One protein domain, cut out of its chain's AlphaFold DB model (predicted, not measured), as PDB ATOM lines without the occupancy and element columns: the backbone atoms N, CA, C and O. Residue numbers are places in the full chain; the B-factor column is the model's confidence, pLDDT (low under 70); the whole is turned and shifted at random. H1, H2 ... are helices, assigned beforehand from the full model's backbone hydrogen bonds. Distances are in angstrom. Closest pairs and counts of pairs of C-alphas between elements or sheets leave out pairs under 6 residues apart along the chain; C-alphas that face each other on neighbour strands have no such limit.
ATOM      1  N   CYS A 570     -28.361  32.016 -37.423       84.94
ATOM      2  CA  CYS A 570     -28.830  32.694 -36.215       84.94
ATOM      3  C   CYS A 570     -30.238  32.247 -35.765       84.94
ATOM      4  O   CYS A 570     -30.461  32.030 -34.572       84.94
ATOM      5  N   ALA A 571     -31.193  32.097 -36.687       87.00
ATOM      6  CA  ALA A 571     -32.548  31.639 -36.379       87.00
ATOM      7  C   ALA A 571     -32.548  30.176 -35.906       87.00
ATOM      8  O   ALA A 571     -33.177  29.858 -34.893       87.00
ATOM      9  N   THR A 572     -31.775  29.320 -36.577       91.56
ATOM     10  CA  THR A 572     -31.594  27.900 -36.235       91.56
ATOM     11  C   THR A 572     -30.938  27.727 -34.862       91.56
ATOM     12  O   THR A 572     -31.479  27.029 -34.001       91.56
ATOM     13  N   ASN A 573     -29.858  28.463 -34.575       92.69
ATOM     14  CA  ASN A 573     -29.236  28.489 -33.246       92.69
ATOM     15  C   ASN A 573     -30.210  28.979 -32.159       92.69
ATOM     16  O   ASN A 573     -30.242  28.432 -31.052       92.69
ATOM     17  N   ARG A 574     -31.061  29.970 -32.464       95.38
ATOM     18  CA  ARG A 574     -32.060  30.471 -31.509       95.38
ATOM     19  C   ARG A 574     -33.197  29.476 -31.250       95.38
ATOM     20  O   ARG A 574     -33.698  29.454 -30.123       95.38
ATOM     21  N   LEU A 575     -33.586  28.661 -32.236       94.19
ATOM     22  CA  LEU A 575     -34.521  27.541 -32.060       94.19
ATOM     23  C   LEU A 575     -33.914  26.429 -31.193       94.19
ATOM     24  O   LEU A 575     -34.555  25.983 -30.242       94.19
ATOM     25  N   LEU A 576     -32.665  26.030 -31.456       94.25
ATOM     26  CA  LEU A 576     -31.958  25.028 -30.650       94.25
ATOM     27  C   LEU A 576     -31.836  25.470 -29.182       94.25
ATOM     28  O   LEU A 576     -32.183  24.706 -28.284       94.25
ATOM     29  N   GLY A 577     -31.476  26.734 -28.934       94.31
ATOM     30  CA  GLY A 577     -31.429  27.309 -27.585       94.31
ATOM     31  C   GLY A 577     -32.798  27.503 -26.906       94.31
ATOM     32  O   GLY A 577     -32.852  27.637 -25.683       94.31
ATOM     33  N   ALA A 578     -33.906  27.510 -27.660       94.06
ATOM     34  CA  ALA A 578     -35.258  27.430 -27.095       94.06
ATOM     35  C   ALA A 578     -35.561  25.994 -26.639       94.06
ATOM     36  O   ALA A 578     -35.987  25.770 -25.504       94.06
ATOM     37  N   LEU A 579     -35.268  25.021 -27.510       94.69
ATOM     38  CA  LEU A 579     -35.436  23.588 -27.273       94.69
ATOM     39  C   LEU A 579     -34.646  23.099 -26.042       94.69
ATOM     40  O   LEU A 579     -35.196  22.347 -25.240       94.69
ATOM     41  N   ASP A 580     -33.410  23.567 -25.836       94.94
ATOM     42  CA  ASP A 580     -32.607  23.278 -24.632       94.94
ATOM     43  C   ASP A 580     -33.329  23.660 -23.329       94.94
ATOM     44  O   ASP A 580     -33.455  22.859 -22.401       94.94
ATOM     45  N   LYS A 581     -33.856  24.887 -23.258       94.19
ATOM     46  CA  LYS A 581     -34.565  25.400 -22.072       94.19
ATOM     47  C   LYS A 581     -35.892  24.674 -21.845       94.19
ATOM     48  O   LYS A 581     -36.287  24.443 -20.698       94.19
ATOM     49  N   ILE A 582     -36.564  24.296 -22.933       93.81
ATOM     50  CA  ILE A 582     -37.783  23.484 -22.925       93.81
ATOM     51  C   ILE A 582     -37.488  22.099 -22.335       93.81
ATOM     52  O   ILE A 582     -38.123  21.716 -21.351       93.81
ATOM     53  N   PHE A 583     -36.468  21.402 -22.841       95.06
ATOM     54  CA  PHE A 583     -36.009  20.102 -22.338       95.06
ATOM     55  C   PHE A 583     -35.638  20.143 -20.852       95.06
ATOM     56  O   PHE A 583     -36.167  19.361 -20.060       95.06
ATOM     57  N   LEU A 584     -34.803  21.104 -20.445       93.38
ATOM     58  CA  LEU A 584     -34.392  21.267 -19.049       93.38
ATOM     59  C   LEU A 584     -35.585  21.523 -18.117       93.38
ATOM     60  O   LEU A 584     -35.624  20.977 -17.013       93.38
ATOM     61  N   THR A 585     -36.585  22.296 -18.549       93.75
ATOM     62  CA  THR A 585     -37.790  22.542 -17.738       93.75
ATOM     63  C   THR A 585     -38.672  21.296 -17.636       93.75
ATOM     64  O   THR A 585     -39.139  20.973 -16.544       93.75
ATOM     65  N   LEU A 586     -38.857  20.549 -18.732       94.38
ATOM     66  CA  LEU A 586     -39.613  19.290 -18.740       94.38
ATOM     67  C   LEU A 586     -38.958  18.218 -17.850       94.38
ATOM     68  O   LEU A 586     -39.654  17.544 -17.089       94.38
ATOM     69  N   LEU A 587     -37.623  18.113 -17.867       93.25
ATOM     70  CA  LEU A 587     -36.861  17.245 -16.960       93.25
ATOM     71  C   LEU A 587     -37.026  17.651 -15.491       93.25
ATOM     72  O   LEU A 587     -37.331  16.803 -14.651       93.25
ATOM     73  N   CYS A 588     -36.882  18.944 -15.171       92.38
ATOM     74  CA  CYS A 588     -37.110  19.446 -13.811       92.38
ATOM     75  C   CYS A 588     -38.538  19.131 -13.348       92.38
ATOM     76  O   CYS A 588     -38.744  18.662 -12.230       92.38
ATOM     77  N   ARG A 589     -39.525  19.304 -14.234       92.62
ATOM     78  CA  ARG A 589     -40.927  19.019 -13.938       92.62
ATOM     79  C   ARG A 589     -41.202  17.545 -13.663       92.62
ATOM     80  O   ARG A 589     -41.944  17.239 -12.729       92.62
ATOM     81  N   ARG A 590     -40.617  16.633 -14.447       93.75
ATOM     82  CA  ARG A 590     -40.733  15.192 -14.186       93.75
ATOM     83  C   ARG A 590     -40.109  14.843 -12.829       93.75
ATOM     84  O   ARG A 590     -40.795  14.233 -12.015       93.75
ATOM     85  N   ARG A 591     -38.906  15.349 -12.530       91.81
ATOM     86  CA  ARG A 591     -38.226  15.141 -11.237       91.81
ATOM     87  C   ARG A 591     -39.033  15.659 -10.036       91.81
ATOM     88  O   ARG A 591     -39.078  14.996  -9.003       91.81
ATOM     89  N   VAL A 592     -39.709  16.807 -10.159       92.06
ATOM     90  CA  VAL A 592     -40.615  17.322  -9.109       92.06
ATOM     91  C   VAL A 592     -41.822  16.397  -8.913       92.06
ATOM     92  O   VAL A 592     -42.119  16.033  -7.776       92.06
ATOM     93  N   ARG A 593     -42.474  15.945  -9.997       91.31
ATOM     94  CA  ARG A 593     -43.581  14.969  -9.918       91.31
ATOM     95  C   ARG A 593     -43.131  13.642  -9.289       91.31
ATOM     96  O   ARG A 593     -43.849  13.087  -8.464       91.31
ATOM     97  N   GLU A 594     -41.939  13.155  -9.624       90.50
ATOM     98  CA  GLU A 594     -41.350  11.938  -9.047       90.50
ATOM     99  C   GLU A 594     -41.084  12.086  -7.540       90.50
ATOM    100  O   GLU A 594     -41.477  11.210  -6.770       90.50
ATOM    101  N   ARG A 595     -40.525  13.222  -7.092       88.31
ATOM    102  CA  ARG A 595     -40.367  13.540  -5.659       88.31
ATOM    103  C   ARG A 595     -41.709  13.625  -4.927       88.31
ATOM    104  O   ARG A 595     -41.852  13.037  -3.858       88.31
ATOM    105  N   GLN A 596     -42.707  14.289  -5.513       88.75
ATOM    106  CA  GLN A 596     -44.061  14.379  -4.953       88.75
ATOM    107  C   GLN A 596     -44.722  12.997  -4.810       88.75
ATOM    108  O   GLN A 596     -45.329  12.709  -3.779       88.75
ATOM    109  N   LEU A 597     -44.580  12.120  -5.808       89.44
ATOM    110  CA  LEU A 597     -45.070  10.737  -5.745       89.44
ATOM    111  C   LEU A 597     -44.290   9.893  -4.725       89.44
ATOM    112  O   LEU A 597     -44.898   9.090  -4.018       89.44
ATOM    113  N   GLY A 598     -42.976  10.093  -4.608       88.50
ATOM    114  CA  GLY A 598     -42.134   9.457  -3.591       88.50
ATOM    115  C   GLY A 598     -42.561   9.824  -2.168       88.50
ATOM    116  O   GLY A 598     -42.847   8.936  -1.370       88.50
ATOM    117  N   ALA A 599     -42.701  11.118  -1.868       85.31
ATOM    118  CA  ALA A 599     -43.147  11.589  -0.556       85.31
ATOM    119  C   ALA A 599     -44.567  11.103  -0.210       85.31
ATOM    120  O   ALA A 599     -44.798  10.622   0.901       85.31
ATOM    121  N   LYS A 600     -45.501  11.131  -1.179       86.00
ATOM    122  CA  LYS A 600     -46.854  10.561  -1.014       86.00
ATOM    123  C   LYS A 600     -46.828   9.064  -0.676       86.00
ATOM    124  O   LYS A 600     -47.611   8.635   0.162       86.00
ATOM    125  N   LYS A 601     -45.930   8.278  -1.284       88.25
ATOM    126  CA  LYS A 601     -45.763   6.842  -0.982       88.25
ATOM    127  C   LYS A 601     -45.095   6.573   0.369       88.25
ATOM    128  O   LYS A 601     -45.401   5.565   0.994       88.25
ATOM    129  N   LEU A 602     -44.170   7.433   0.800       80.75
ATOM    130  CA  LEU A 602     -43.363   7.213   2.006       80.75
ATOM    131  C   LEU A 602     -44.004   7.752   3.297       80.75
ATOM    132  O   LEU A 602     -43.568   7.368   4.381       80.75
ATOM    133  N   ALA A 603     -45.004   8.639   3.201       71.69
ATOM    134  CA  ALA A 603     -45.682   9.276   4.341       71.69
ATOM    135  C   ALA A 603     -44.729   9.981   5.343       71.69
ATOM    136  O   ALA A 603     -45.038  10.137   6.529       71.69
ATOM    137  N   ILE A 604     -43.553  10.415   4.873       68.88
ATOM    138  CA  ILE A 604     -42.518  11.047   5.701       68.88
ATOM    139  C   ILE A 604     -42.910  12.495   6.015       68.88
ATOM    140  O   ILE A 604     -43.215  13.298   5.134       68.88
ATOM    141  N   LYS A 605     -42.898  12.833   7.308       69.00
ATOM    142  CA  LYS A 605     -43.422  14.101   7.825       69.00
ATOM    143  C   LYS A 605     -42.483  15.286   7.566       69.00
ATOM    144  O   LYS A 605     -41.288  15.205   7.839       69.00
ATOM    145  N   LYS A 606     -43.087  16.408   7.162       72.75
ATOM    146  CA  LYS A 606     -42.575  17.792   7.141       72.75
ATOM    147  C   LYS A 606     -41.313  18.077   6.309       72.75
ATOM    148  O   LYS A 606     -41.409  18.833   5.354       72.75
ATOM    149  N   ASN A 607     -40.158  17.479   6.593       74.38
ATOM    150  CA  ASN A 607     -38.895  17.885   5.954       74.38
ATOM    151  C   ASN A 607     -38.887  17.644   4.427       74.38
ATOM    152  O   ASN A 607     -38.346  18.449   3.674       74.38
ATOM    153  N   GLN A 608     -39.550  16.584   3.941       80.38
ATOM    154  CA  GLN A 608     -39.736  16.367   2.494       80.38
ATOM    155  C   GLN A 608     -40.709  17.372   1.852       80.38
ATOM    156  O   GLN A 608     -40.629  17.617   0.651       80.38
ATOM    157  N   GLN A 609     -41.617  17.971   2.628       83.19
ATOM    158  CA  GLN A 609     -42.543  18.995   2.140       83.19
ATOM    159  C   GLN A 609     -41.806  20.315   1.875       83.19
ATOM    160  O   GLN A 609     -42.084  20.969   0.875       83.19
ATOM    161  N   GLU A 610     -40.819  20.659   2.707       86.12
ATOM    162  CA  GLU A 610     -39.922  21.805   2.498       86.12
ATOM    163  C   GLU A 610     -39.029  21.602   1.256       86.12
ATOM    164  O   GLU A 610     -38.921  22.504   0.425       86.12
ATOM    165  N   GLU A 611     -38.473  20.400   1.042       84.50
ATOM    166  CA  GLU A 611     -37.708  20.088  -0.182       84.50
ATOM    167  C   GLU A 611     -38.584  20.145  -1.452       84.50
ATOM    168  O   GLU A 611     -38.153  20.653  -2.491       84.50
ATOM    169  N   ILE A 612     -39.829  19.660  -1.377       87.75
ATOM    170  CA  ILE A 612     -40.799  19.747  -2.479       87.75
ATOM    171  C   ILE A 612     -41.183  21.203  -2.764       87.75
ATOM    172  O   ILE A 612     -41.240  21.573  -3.935       87.75
ATOM    173  N   LEU A 613     -41.397  22.032  -1.737       88.75
ATOM    174  CA  LEU A 613     -41.705  23.457  -1.892       88.75
ATOM    175  C   LEU A 613     -40.552  24.205  -2.583       88.75
ATOM    176  O   LEU A 613     -40.770  24.932  -3.552       88.75
ATOM    177  N   MET A 614     -39.312  23.965  -2.148       85.62
ATOM    178  CA  MET A 614     -38.113  24.539  -2.771       85.62
ATOM    179  C   MET A 614     -37.969  24.116  -4.239       85.62
ATOM    180  O   MET A 614     -37.753  24.959  -5.111       85.62
ATOM    181  N   ALA A 615     -38.152  22.825  -4.536       85.56
ATOM    182  CA  ALA A 615     -38.094  22.314  -5.905       85.56
ATOM    183  C   ALA A 615     -39.268  22.812  -6.778       85.56
ATOM    184  O   ALA A 615     -39.117  22.955  -7.993       85.56
ATOM    185  N   GLN A 616     -40.423  23.113  -6.176       89.44
ATOM    186  CA  GLN A 616     -41.554  23.741  -6.856       89.44
ATOM    187  C   GLN A 616     -41.262  25.208  -7.206       89.44
ATOM    188  O   GLN A 616     -41.486  25.593  -8.350       89.44
ATOM    189  N   HIS A 617     -40.689  26.006  -6.302       87.88
ATOM    190  CA  HIS A 617     -40.291  27.384  -6.623       87.88
ATOM    191  C   HIS A 617     -39.170  27.450  -7.678       87.88
ATOM    192  O   HIS A 617     -39.187  28.315  -8.557       87.88
ATOM    193  N   GLU A 618     -38.223  26.504  -7.663       87.00
ATOM    194  CA  GLU A 618     -37.224  26.371  -8.734       87.00
ATOM    195  C   GLU A 618     -37.886  26.043 -10.089       87.00
ATOM    196  O   GLU A 618     -37.519  26.599 -11.132       87.00
ATOM    197  N   LEU A 619     -38.903  25.173 -10.076       90.12
ATOM    198  CA  LEU A 619     -39.706  24.845 -11.252       90.12
ATOM    199  C   LEU A 619     -40.531  26.045 -11.742       90.12
ATOM    200  O   LEU A 619     -40.576  26.268 -12.947       90.12
ATOM    201  N   GLU A 620     -41.132  26.842 -10.857       88.56
ATOM    202  CA  GLU A 620     -41.890  28.058 -11.202       88.56
ATOM    203  C   GLU A 620     -41.008  29.091 -11.925       88.56
ATOM    204  O   GLU A 620     -41.392  29.614 -12.976       88.56
ATOM    205  N   ALA A 621     -39.786  29.327 -11.433       86.81
ATOM    206  CA  ALA A 621     -38.819  30.216 -12.082       86.81
ATOM    207  C   ALA A 621     -38.421  29.721 -13.490       86.81
ATOM    208  O   ALA A 621     -38.370  30.500 -14.450       86.81
ATOM    209  N   LYS A 622     -38.200  28.408 -13.643       89.44
ATOM    210  CA  LYS A 622     -37.947  27.775 -14.949       89.44
ATOM    211  C   LYS A 622     -39.180  27.819 -15.858       89.44
ATOM    212  O   LYS A 622     -39.043  28.050 -17.059       89.44
ATOM    213  N   PHE A 623     -40.383  27.702 -15.301       91.31
ATOM    214  CA  PHE A 623     -41.636  27.733 -16.051       91.31
ATOM    215  C   PHE A 623     -41.896  29.096 -16.705       91.31
ATOM    216  O   PHE A 623     -42.332  29.138 -17.851       91.31
ATOM    217  N   ILE A 624     -41.539  30.215 -16.063       89.62
ATOM    218  CA  ILE A 624     -41.598  31.543 -16.709       89.62
ATOM    219  C   ILE A 624     -40.723  31.574 -17.974       89.62
ATOM    220  O   ILE A 624     -41.168  32.047 -19.023       89.62
ATOM    221  N   THR A 625     -39.515  31.004 -17.909       90.50
ATOM    222  CA  THR A 625     -38.620  30.893 -19.075       90.50
ATOM    223  C   THR A 625     -39.233  29.997 -20.154       90.50
ATOM    224  O   THR A 625     -39.306  30.398 -21.312       90.50
ATOM    225  N   PHE A 626     -39.755  28.827 -19.777       94.12
ATOM    226  CA  PHE A 626     -40.463  27.907 -20.675       94.12
ATOM    227  C   PHE A 626     -41.614  28.595 -21.424       94.12
ATOM    228  O   PHE A 626     -41.684  28.498 -22.645       94.12
ATOM    229  N   ARG A 627     -42.458  29.376 -20.734       95.06
ATOM    230  CA  ARG A 627     -43.552  30.144 -21.359       95.06
ATOM    231  C   ARG A 627     -43.057  31.141 -22.411       95.06
ATOM    232  O   ARG A 627     -43.719  31.329 -23.429       95.06
ATOM    233  N   MET A 628     -41.904  31.779 -22.195       93.56
ATOM    234  CA  MET A 628     -41.308  32.687 -23.183       93.56
ATOM    235  C   MET A 628     -40.762  31.938 -24.405       93.56
ATOM    236  O   MET A 628     -40.958  32.392 -25.530       93.56
ATOM    237  N   GLU A 629     -40.122  30.785 -24.204       96.75
ATOM    238  CA  GLU A 629     -39.573  29.970 -25.296       96.75
ATOM    239  C   GLU A 629     -40.673  29.280 -26.121       96.75
ATOM    240  O   GLU A 629     -40.613  29.301 -27.348       96.75
ATOM    241  N   ILE A 630     -41.733  28.768 -25.487       94.38
ATOM    242  CA  ILE A 630     -42.919  28.234 -26.180       94.38
ATOM    243  C   ILE A 630     -43.589  29.318 -27.036       94.38
ATOM    244  O   ILE A 630     -43.863  29.089 -28.214       94.38
ATOM    245  N   ARG A 631     -43.765  30.539 -26.508       95.12
ATOM    246  CA  ARG A 631     -44.282  31.678 -27.291       95.12
ATOM    247  C   ARG A 631     -43.356  32.091 -28.440       95.12
ATOM    248  O   ARG A 631     -43.850  32.551 -29.468       95.12
ATOM    249  N   TYR A 632     -42.040  31.924 -28.300       95.81
ATOM    250  CA  TYR A 632     -41.097  32.121 -29.406       95.81
ATOM    251  C   TYR A 632     -41.264  31.045 -30.494       95.81
ATOM    252  O   TYR A 632     -41.300  31.390 -31.674       95.81
ATOM    253  N   LEU A 633     -41.442  29.772 -30.118       94.44
ATOM    254  CA  LEU A 633     -41.708  28.689 -31.070       94.44
ATOM    255  C   LEU A 633     -43.045  28.869 -31.800       94.44
ATOM    256  O   LEU A 633     -43.071  28.768 -33.023       94.44
ATOM    257  N   PHE A 634     -44.132  29.223 -31.105       95.81
ATOM    258  CA  PHE A 634     -45.418  29.537 -31.751       95.81
ATOM    259  C   PHE A 634     -45.291  30.659 -32.793       95.81
ATOM    260  O   PHE A 634     -45.823  30.536 -33.892       95.81
ATOM    261  N   LYS A 635     -44.513  31.714 -32.505       95.88
ATOM    262  CA  LYS A 635     -44.222  32.806 -33.456       95.88
ATOM    263  C   LYS A 635     -43.339  32.408 -34.652       95.88
ATOM    264  O   LYS A 635     -43.127  33.240 -35.530       95.88
ATOM    265  N   ARG A 636     -42.785  31.191 -34.679       96.12
ATOM    266  CA  ARG A 636     -41.917  30.685 -35.761       96.12
ATOM    267  C   ARG A 636     -42.488  29.483 -36.510       96.12
ATOM    268  O   ARG A 636     -42.160  29.310 -37.674       96.12
ATOM    269  N   LEU A 637     -43.314  28.675 -35.848       94.31
ATOM    270  CA  LEU A 637     -43.893  27.434 -36.374       94.31
ATOM    271  C   LEU A 637     -45.417  27.529 -36.585       94.31
ATOM    272  O   LEU A 637     -46.032  26.571 -37.042       94.31
ATOM    273  N   PHE A 638     -46.020  28.680 -36.253       93.81
ATOM    274  CA  PHE A 638     -47.407  29.117 -36.511       93.81
ATOM    275  C   PHE A 638     -48.551  28.265 -35.928       93.81
ATOM    276  O   PHE A 638     -49.620  28.795 -35.642       93.81
ATOM    277  N   THR A 639     -48.352  26.965 -35.718       96.50
ATOM    278  CA  THR A 639     -49.386  25.988 -35.366       96.50
ATOM    279  C   THR A 639     -48.951  25.137 -34.176       96.50
ATOM    280  O   THR A 639     -47.770  24.823 -34.005       96.50
ATOM    281  N   LYS A 640     -49.920  24.733 -33.347       95.56
ATOM    282  CA  LYS A 640     -49.661  23.954 -32.128       95.56
ATOM    283  C   LYS A 640     -48.978  22.618 -32.433       95.56
ATOM    284  O   LYS A 640     -48.008  22.279 -31.763       95.56
ATOM    285  N   ASP A 641     -49.419  21.895 -33.461       96.38
ATOM    286  CA  ASP A 641     -48.823  20.604 -33.819       96.38
ATOM    287  C   ASP A 641     -47.413  20.714 -34.405       96.38
ATOM    288  O   ASP A 641     -46.590  19.857 -34.097       96.38
ATOM    289  N   GLN A 642     -47.064  21.772 -35.151       96.56
ATOM    290  CA  GLN A 642     -45.664  21.971 -35.552       96.56
ATOM    291  C   GLN A 642     -44.769  22.265 -34.339       96.56
ATOM    292  O   GLN A 642     -43.685  21.696 -34.244       96.56
ATOM    293  N   VAL A 643     -45.235  23.065 -33.367       96.31
ATOM    294  CA  VAL A 643     -44.512  23.282 -32.098       96.31
ATOM    295  C   VAL A 643     -44.350  21.972 -31.317       96.31
ATOM    296  O   VAL A 643     -43.242  21.662 -30.883       96.31
ATOM    297  N   ILE A 644     -45.414  21.173 -31.171       96.69
ATOM    298  CA  ILE A 644     -45.356  19.871 -30.484       96.69
ATOM    299  C   ILE A 644     -44.393  18.916 -31.195       96.69
ATOM    300  O   ILE A 644     -43.562  18.303 -30.532       96.69
ATOM    301  N   ASN A 645     -44.481  18.790 -32.521       96.56
ATOM    302  CA  ASN A 645     -43.672  17.846 -33.293       96.56
ATOM    303  C   ASN A 645     -42.190  18.250 -33.312       96.56
ATOM    304  O   ASN A 645     -41.333  17.392 -33.112       96.56
ATOM    305  N   PHE A 646     -41.884  19.547 -33.455       97.00
ATOM    306  CA  PHE A 646     -40.521  20.077 -33.338       97.00
ATOM    307  C   PHE A 646     -39.924  19.805 -31.950       97.00
ATOM    308  O   PHE A 646     -38.786  19.348 -31.834       97.00
ATOM    309  N   ILE A 647     -40.703  20.031 -30.885       96.69
ATOM    310  CA  ILE A 647     -40.278  19.716 -29.517       96.69
ATOM    311  C   ILE A 647     -40.093  18.203 -29.346       96.69
ATOM    312  O   ILE A 647     -39.076  17.794 -28.804       96.69
ATOM    313  N   ALA A 648     -41.012  17.364 -29.828       96.69
ATOM    314  CA  ALA A 648     -40.922  15.909 -29.702       96.69
ATOM    315  C   ALA A 648     -39.675  15.338 -30.399       96.69
ATOM    316  O   ALA A 648     -38.889  14.648 -29.754       96.69
ATOM    317  N   GLN A 649     -39.434  15.702 -31.663       96.31
ATOM    318  CA  GLN A 649     -38.226  15.317 -32.406       96.31
ATOM    319  C   GLN A 649     -36.957  15.816 -31.700       96.31
ATOM    320  O   GLN A 649     -36.018  15.059 -31.457       96.31
ATOM    321  N   GLY A 650     -36.950  17.090 -31.300       95.38
ATOM    322  CA  GLY A 650     -35.834  17.692 -30.583       95.38
ATOM    323  C   GLY A 650     -35.550  17.054 -29.217       95.38
ATOM    324  O   GLY A 650     -34.395  16.998 -28.800       95.38
ATOM    325  N   LEU A 651     -36.575  16.544 -28.529       94.69
ATOM    326  CA  LEU A 651     -36.446  15.777 -27.288       94.69
ATOM    327  C   LEU A 651     -35.953  14.351 -27.550       94.69
ATOM    328  O   LEU A 651     -35.087  13.886 -26.814       94.69
ATOM    329  N   ASP A 652     -36.443  13.677 -28.591       94.38
ATOM    330  CA  ASP A 652     -36.006  12.328 -28.972       94.38
ATOM    331  C   ASP A 652     -34.508  12.273 -29.314       94.38
ATOM    332  O   ASP A 652     -33.838  11.304 -28.966       94.38
ATOM    333  N   HIS A 653     -33.953  13.329 -29.920       93.06
ATOM    334  CA  HIS A 653     -32.509  13.446 -30.176       93.06
ATOM    335  C   HIS A 653     -31.666  13.799 -28.935       93.06
ATOM    336  O   HIS A 653     -30.450  13.626 -28.957       93.06
ATOM    337  N   ARG A 654     -32.282  14.313 -27.861       92.19
ATOM    338  CA  ARG A 654     -31.593  14.789 -26.641       92.19
ATOM    339  C   ARG A 654     -31.779  13.881 -25.425       92.19
ATOM    340  O   ARG A 654     -31.083  14.051 -24.428       92.19
ATOM    341  N   THR A 655     -32.715  12.940 -25.493       91.06
ATOM    342  CA  THR A 655     -33.056  12.012 -24.410       91.06
ATOM    343  C   THR A 655     -32.242  10.720 -24.573       91.06
ATOM    344  O   THR A 655     -32.455  10.018 -25.561       91.06
ATOM    345  N   PRO A 656     -31.321  10.372 -23.648       90.06
ATOM    346  CA  PRO A 656     -30.553   9.128 -23.731       90.06
ATOM    347  C   PRO A 656     -31.455   7.893 -23.845       90.06
ATOM    348  O   PRO A 656     -32.491   7.834 -23.185       90.06
ATOM    349  N   ASN A 657     -31.041   6.893 -24.632       90.06
ATOM    350  CA  ASN A 657     -31.860   5.718 -24.980       90.06
ATOM    351  C   ASN A 657     -32.422   4.940 -23.771       90.06
ATOM    352  O   ASN A 657     -33.494   4.352 -23.872       90.06
ATOM    353  N   GLU A 658     -31.716   4.950 -22.640       88.62
ATOM    354  CA  GLU A 658     -32.123   4.303 -21.383       88.62
ATOM    355  C   GLU A 658     -33.205   5.087 -20.621       88.62
ATOM    356  O   GLU A 658     -33.943   4.533 -19.807       88.62
ATOM    357  N   THR A 659     -33.316   6.393 -20.867       90.75
ATOM    358  CA  THR A 659     -34.262   7.261 -20.163       90.75
ATOM    359  C   THR A 659     -35.611   7.290 -20.874       90.75
ATOM    360  O   THR A 659     -35.705   7.453 -22.090       90.75
ATOM    361  N   LYS A 660     -36.696   7.154 -20.101       94.06
ATOM    362  CA  LYS A 660     -38.067   7.173 -20.629       94.06
ATOM    363  C   LYS A 660     -38.308   8.458 -21.433       94.06
ATOM    364  O   LYS A 660     -38.279   9.548 -20.864       94.06
ATOM    365  N   ARG A 661     -38.612   8.334 -22.725       95.06
ATOM    366  CA  ARG A 661     -38.933   9.467 -23.611       95.06
ATOM    367  C   ARG A 661     -40.130  10.286 -23.104       95.06
ATOM    368  O   ARG A 661     -40.917   9.829 -22.265       95.06
ATOM    369  N   PHE A 662     -40.249  11.521 -23.582       95.81
ATOM    370  CA  PHE A 662     -41.430  12.353 -23.344       95.81
ATOM    371  C   PHE A 662     -42.516  11.993 -24.358       95.81
ATOM    372  O   PHE A 662     -42.290  12.028 -25.563       95.81
ATOM    373  N   THR A 663     -43.701  11.637 -23.876       96.19
ATOM    374  CA  THR A 663     -44.849  11.346 -24.745       96.19
ATOM    375  C   THR A 663     -45.429  12.632 -25.347       96.19
ATOM    376  O   THR A 663     -45.391  13.683 -24.702       96.19
ATOM    377  N   LYS A 664     -46.049  12.562 -26.542       96.19
ATOM    378  CA  LYS A 664     -46.740  13.720 -27.161       96.19
ATOM    379  C   LYS A 664     -47.720  14.380 -26.177       96.19
ATOM    380  O   LYS A 664     -47.716  15.597 -26.044       96.19
ATOM    381  N   LYS A 665     -48.437  13.568 -25.386       95.81
ATOM    382  CA  LYS A 665     -49.360  14.019 -24.330       95.81
ATOM    383  C   LYS A 665     -48.675  14.773 -23.180       95.81
ATOM    384  O   LYS A 665     -49.210  15.774 -22.719       95.81
ATOM    385  N   GLU A 666     -47.493  14.350 -22.717       95.12
ATOM    386  CA  GLU A 666     -46.730  15.110 -21.705       95.12
ATOM    387  C   GLU A 666     -46.308  16.495 -22.226       95.12
ATOM    388  O   GLU A 666     -46.325  17.463 -21.463       95.12
ATOM    389  N   ILE A 667     -45.967  16.594 -23.515       96.75
ATOM    390  CA  ILE A 667     -45.591  17.847 -24.189       96.75
ATOM    391  C   ILE A 667     -46.829  18.739 -24.393       96.75
ATOM    392  O   ILE A 667     -46.801  19.917 -24.047       96.75
ATOM    393  N   GLU A 668     -47.934  18.175 -24.889       96.56
ATOM    394  CA  GLU A 668     -49.222  18.857 -25.090       96.56
ATOM    395  C   GLU A 668     -49.765  19.483 -23.802       96.56
ATOM    396  O   GLU A 668     -50.167  20.648 -23.814       96.56
ATOM    397  N   ILE A 669     -49.732  18.735 -22.692       95.12
ATOM    398  CA  ILE A 669     -50.144  19.218 -21.366       95.12
ATOM    399  C   ILE A 669     -49.248  20.383 -20.925       95.12
ATOM    400  O   ILE A 669     -49.761  21.441 -20.563       95.12
ATOM    401  N   ALA A 670     -47.921  20.230 -21.027       94.00
ATOM    402  CA  ALA A 670     -46.978  21.273 -20.627       94.00
ATOM    403  C   ALA A 670     -47.136  22.569 -21.442       94.00
ATOM    404  O   ALA A 670     -46.990  23.657 -20.884       94.00
ATOM    405  N   ILE A 671     -47.456  22.465 -22.738       95.62
ATOM    406  CA  ILE A 671     -47.769  23.614 -23.600       95.62
ATOM    407  C   ILE A 671     -49.083  24.271 -23.168       95.62
ATOM    408  O   ILE A 671     -49.107  25.481 -22.968       95.62
ATOM    409  N   MET A 672     -50.151  23.498 -22.946       94.88
ATOM    410  CA  MET A 672     -51.445  24.051 -22.518       94.88
ATOM    411  C   MET A 672     -51.333  24.831 -21.203       94.88
ATOM    412  O   MET A 672     -51.780  25.970 -21.131       94.88
ATOM    413  N   GLU A 673     -50.648  24.281 -20.201       92.38
ATOM    414  CA  GLU A 673     -50.390  24.967 -18.927       92.38
ATOM    415  C   GLU A 673     -49.525  26.236 -19.101       92.38
ATOM    416  O   GLU A 673     -49.603  27.172 -18.301       92.38
ATOM    417  N   ALA A 674     -48.684  26.283 -20.142       90.94
ATOM    418  CA  ALA A 674     -47.852  27.435 -20.494       90.94
ATOM    419  C   ALA A 674     -48.596  28.512 -21.305       90.94
ATOM    420  O   ALA A 674     -48.150  29.667 -21.345       90.94
ATOM    421  N   ASP A 675     -49.758  28.185 -21.863       89.75
ATOM    422  CA  ASP A 675     -50.689  29.146 -22.445       89.75
ATOM    423  C   ASP A 675     -51.679  29.669 -21.384       89.75
ATOM    424  O   ASP A 675     -51.867  30.886 -21.298       89.75
ATOM    425  N   THR A 676     -52.179  28.818 -20.472       90.50
ATOM    426  CA  THR A 676     -53.102  29.182 -19.370       90.50
ATOM    427  C   THR A 676     -52.642  30.422 -18.584       90.50
ATOM    428  O   THR A 676     -51.517  30.439 -18.072       90.50
ATOM    429  N   PRO A 677     -53.457  31.485 -18.442       84.12
ATOM    430  CA  PRO A 677     -53.103  32.680 -17.670       84.12
ATOM    431  C   PRO A 677     -52.647  32.384 -16.230       84.12
ATOM    432  O   PRO A 677     -53.259  31.588 -15.522       84.12
ATOM    433  N   ILE A 678     -51.591  33.070 -15.766       70.00
ATOM    434  CA  ILE A 678     -51.025  32.889 -14.408       70.00
ATOM    435  C   ILE A 678     -52.071  33.168 -13.310       70.00
ATOM    436  O   ILE A 678     -52.012  32.571 -12.239       70.00
ATOM    437  N   SER A 679     -53.045  34.039 -13.586       68.12
ATOM    438  CA  SER A 679     -54.171  34.341 -12.697       68.12
ATOM    439  C   SER A 679     -55.051  33.127 -12.379       68.12
ATOM    440  O   SER A 679     -55.509  33.022 -11.248       68.12
ATOM    441  N   LEU A 680     -55.256  32.207 -13.330       66.00
ATOM    442  CA  LEU A 680     -56.136  31.041 -13.154       66.00
ATOM    443  C   LEU A 680     -55.441  29.879 -12.420       66.00
ATOM    444  O   LEU A 680     -56.065  29.169 -11.638       66.00
ATOM    445  N   LEU A 681     -54.126  29.725 -12.607       58.66
ATOM    446  CA  LEU A 681     -53.341  28.647 -11.980       58.66
ATOM    447  C   LEU A 681     -53.226  28.788 -10.448       58.66
ATOM    448  O   LEU A 681     -53.011  27.802  -9.741       58.66
ATOM    449  N   LYS A 682     -53.368  30.009  -9.914       59.28
ATOM    450  CA  LYS A 682     -53.321  30.252  -8.463       59.28
ATOM    451  C   LYS A 682     -54.599  29.821  -7.750       59.28
ATOM    452  O   LYS A 682     -54.515  29.142  -6.731       59.28
ATOM    453  N   THR A 683     -55.760  30.156  -8.312       50.47
ATOM    454  CA  THR A 683     -57.069  29.861  -7.713       50.47
ATOM    455  C   THR A 683     -57.312  28.363  -7.519       50.47
ATOM    456  O   THR A 683     -57.859  27.967  -6.495       50.47
TER     457      THR A 683
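Overview. This is residues 570 to 683 of the 842 residues of the protein "uncharacterized protein LOC107219271" of Neodiprion lecontei (UniProt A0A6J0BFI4). A long helical hairpin, H1 and H2 side by side, is crossed on one side by two shorter helices, H3 and H4, in the half away from its turn. Residues 601 to 607, at the turn, stick out, and H5 is a short helix at the other end of H4, apart from the rest. The printed part has 114 residues with five named helices, H1 to H5 in chain order, and no named strand: all helix, its packing mostly crossed. It is compact, with a radius of gyration of the C-alphas of 15.4 A and spans of 49 by 38 by 24 A.

Along the chain. Find C-alpha 570 at (-28.830, 32.694, -36.215); from there H1, residues 570 to 602, runs 48.2 A to C-alpha 602 at (-43.363, 7.213, 2.006). H2, residues 607 to 637, returns over 43.7 A, with a kink of 29 degrees near residue 623. Look next for H3, residues 640 to 652, 18.2 A, and H4, residues 664 to 675, 16.6 A. H5, residues 678 to 683, ends at C-alpha 683, (-57.069, 29.861, -7.713).

Arrangement. Begin with the hairpin: H1 and H2 touch at a shallow tilt of 28 degrees, opposite ways, their closest C-alphas, Ala 578 and Glu 629, 5.3 A apart. With residues 579 to 583 alone H1 touches H3, about perpendicular at 77 degrees; the closest C-alphas are Phe 583 and Leu 651, 6.6 A. H3 also touches H2, closest at the C-alphas of Leu 637 and Val 643, 6.0 A. H4 touches H2 with residues 671 to 675 alone, about perpendicular at 88 degrees, closest at the C-alphas of Arg 627 and Ala 674, 5.2 A. H3 and H4 touch at a steep tilt of 55 degrees, closest at the C-alphas of Ile 644 and Ile 667, 6.6 A. H5 is apart from H1, H2 and H3, and only just from H4, at 8.4 A. In H3 and H4 every O i to N i+4 pair is within hydrogen-bond range; H1 has 28 of 29, H2 26 of 27 and H5 0 of 2, with 1 of 3 O i to N i+3 pairs in H5.

Size, cuts and confidence. The C-alphas farthest apart, Cys 570 and Lys 605, are 50.0 A apart. The printed part has no cut, and its one long link is H3 to H4, with 11 residues. Look for pLDDT under 70 at residues 604 to 605 and 679 to 683; the mean of the printed part is 89.7.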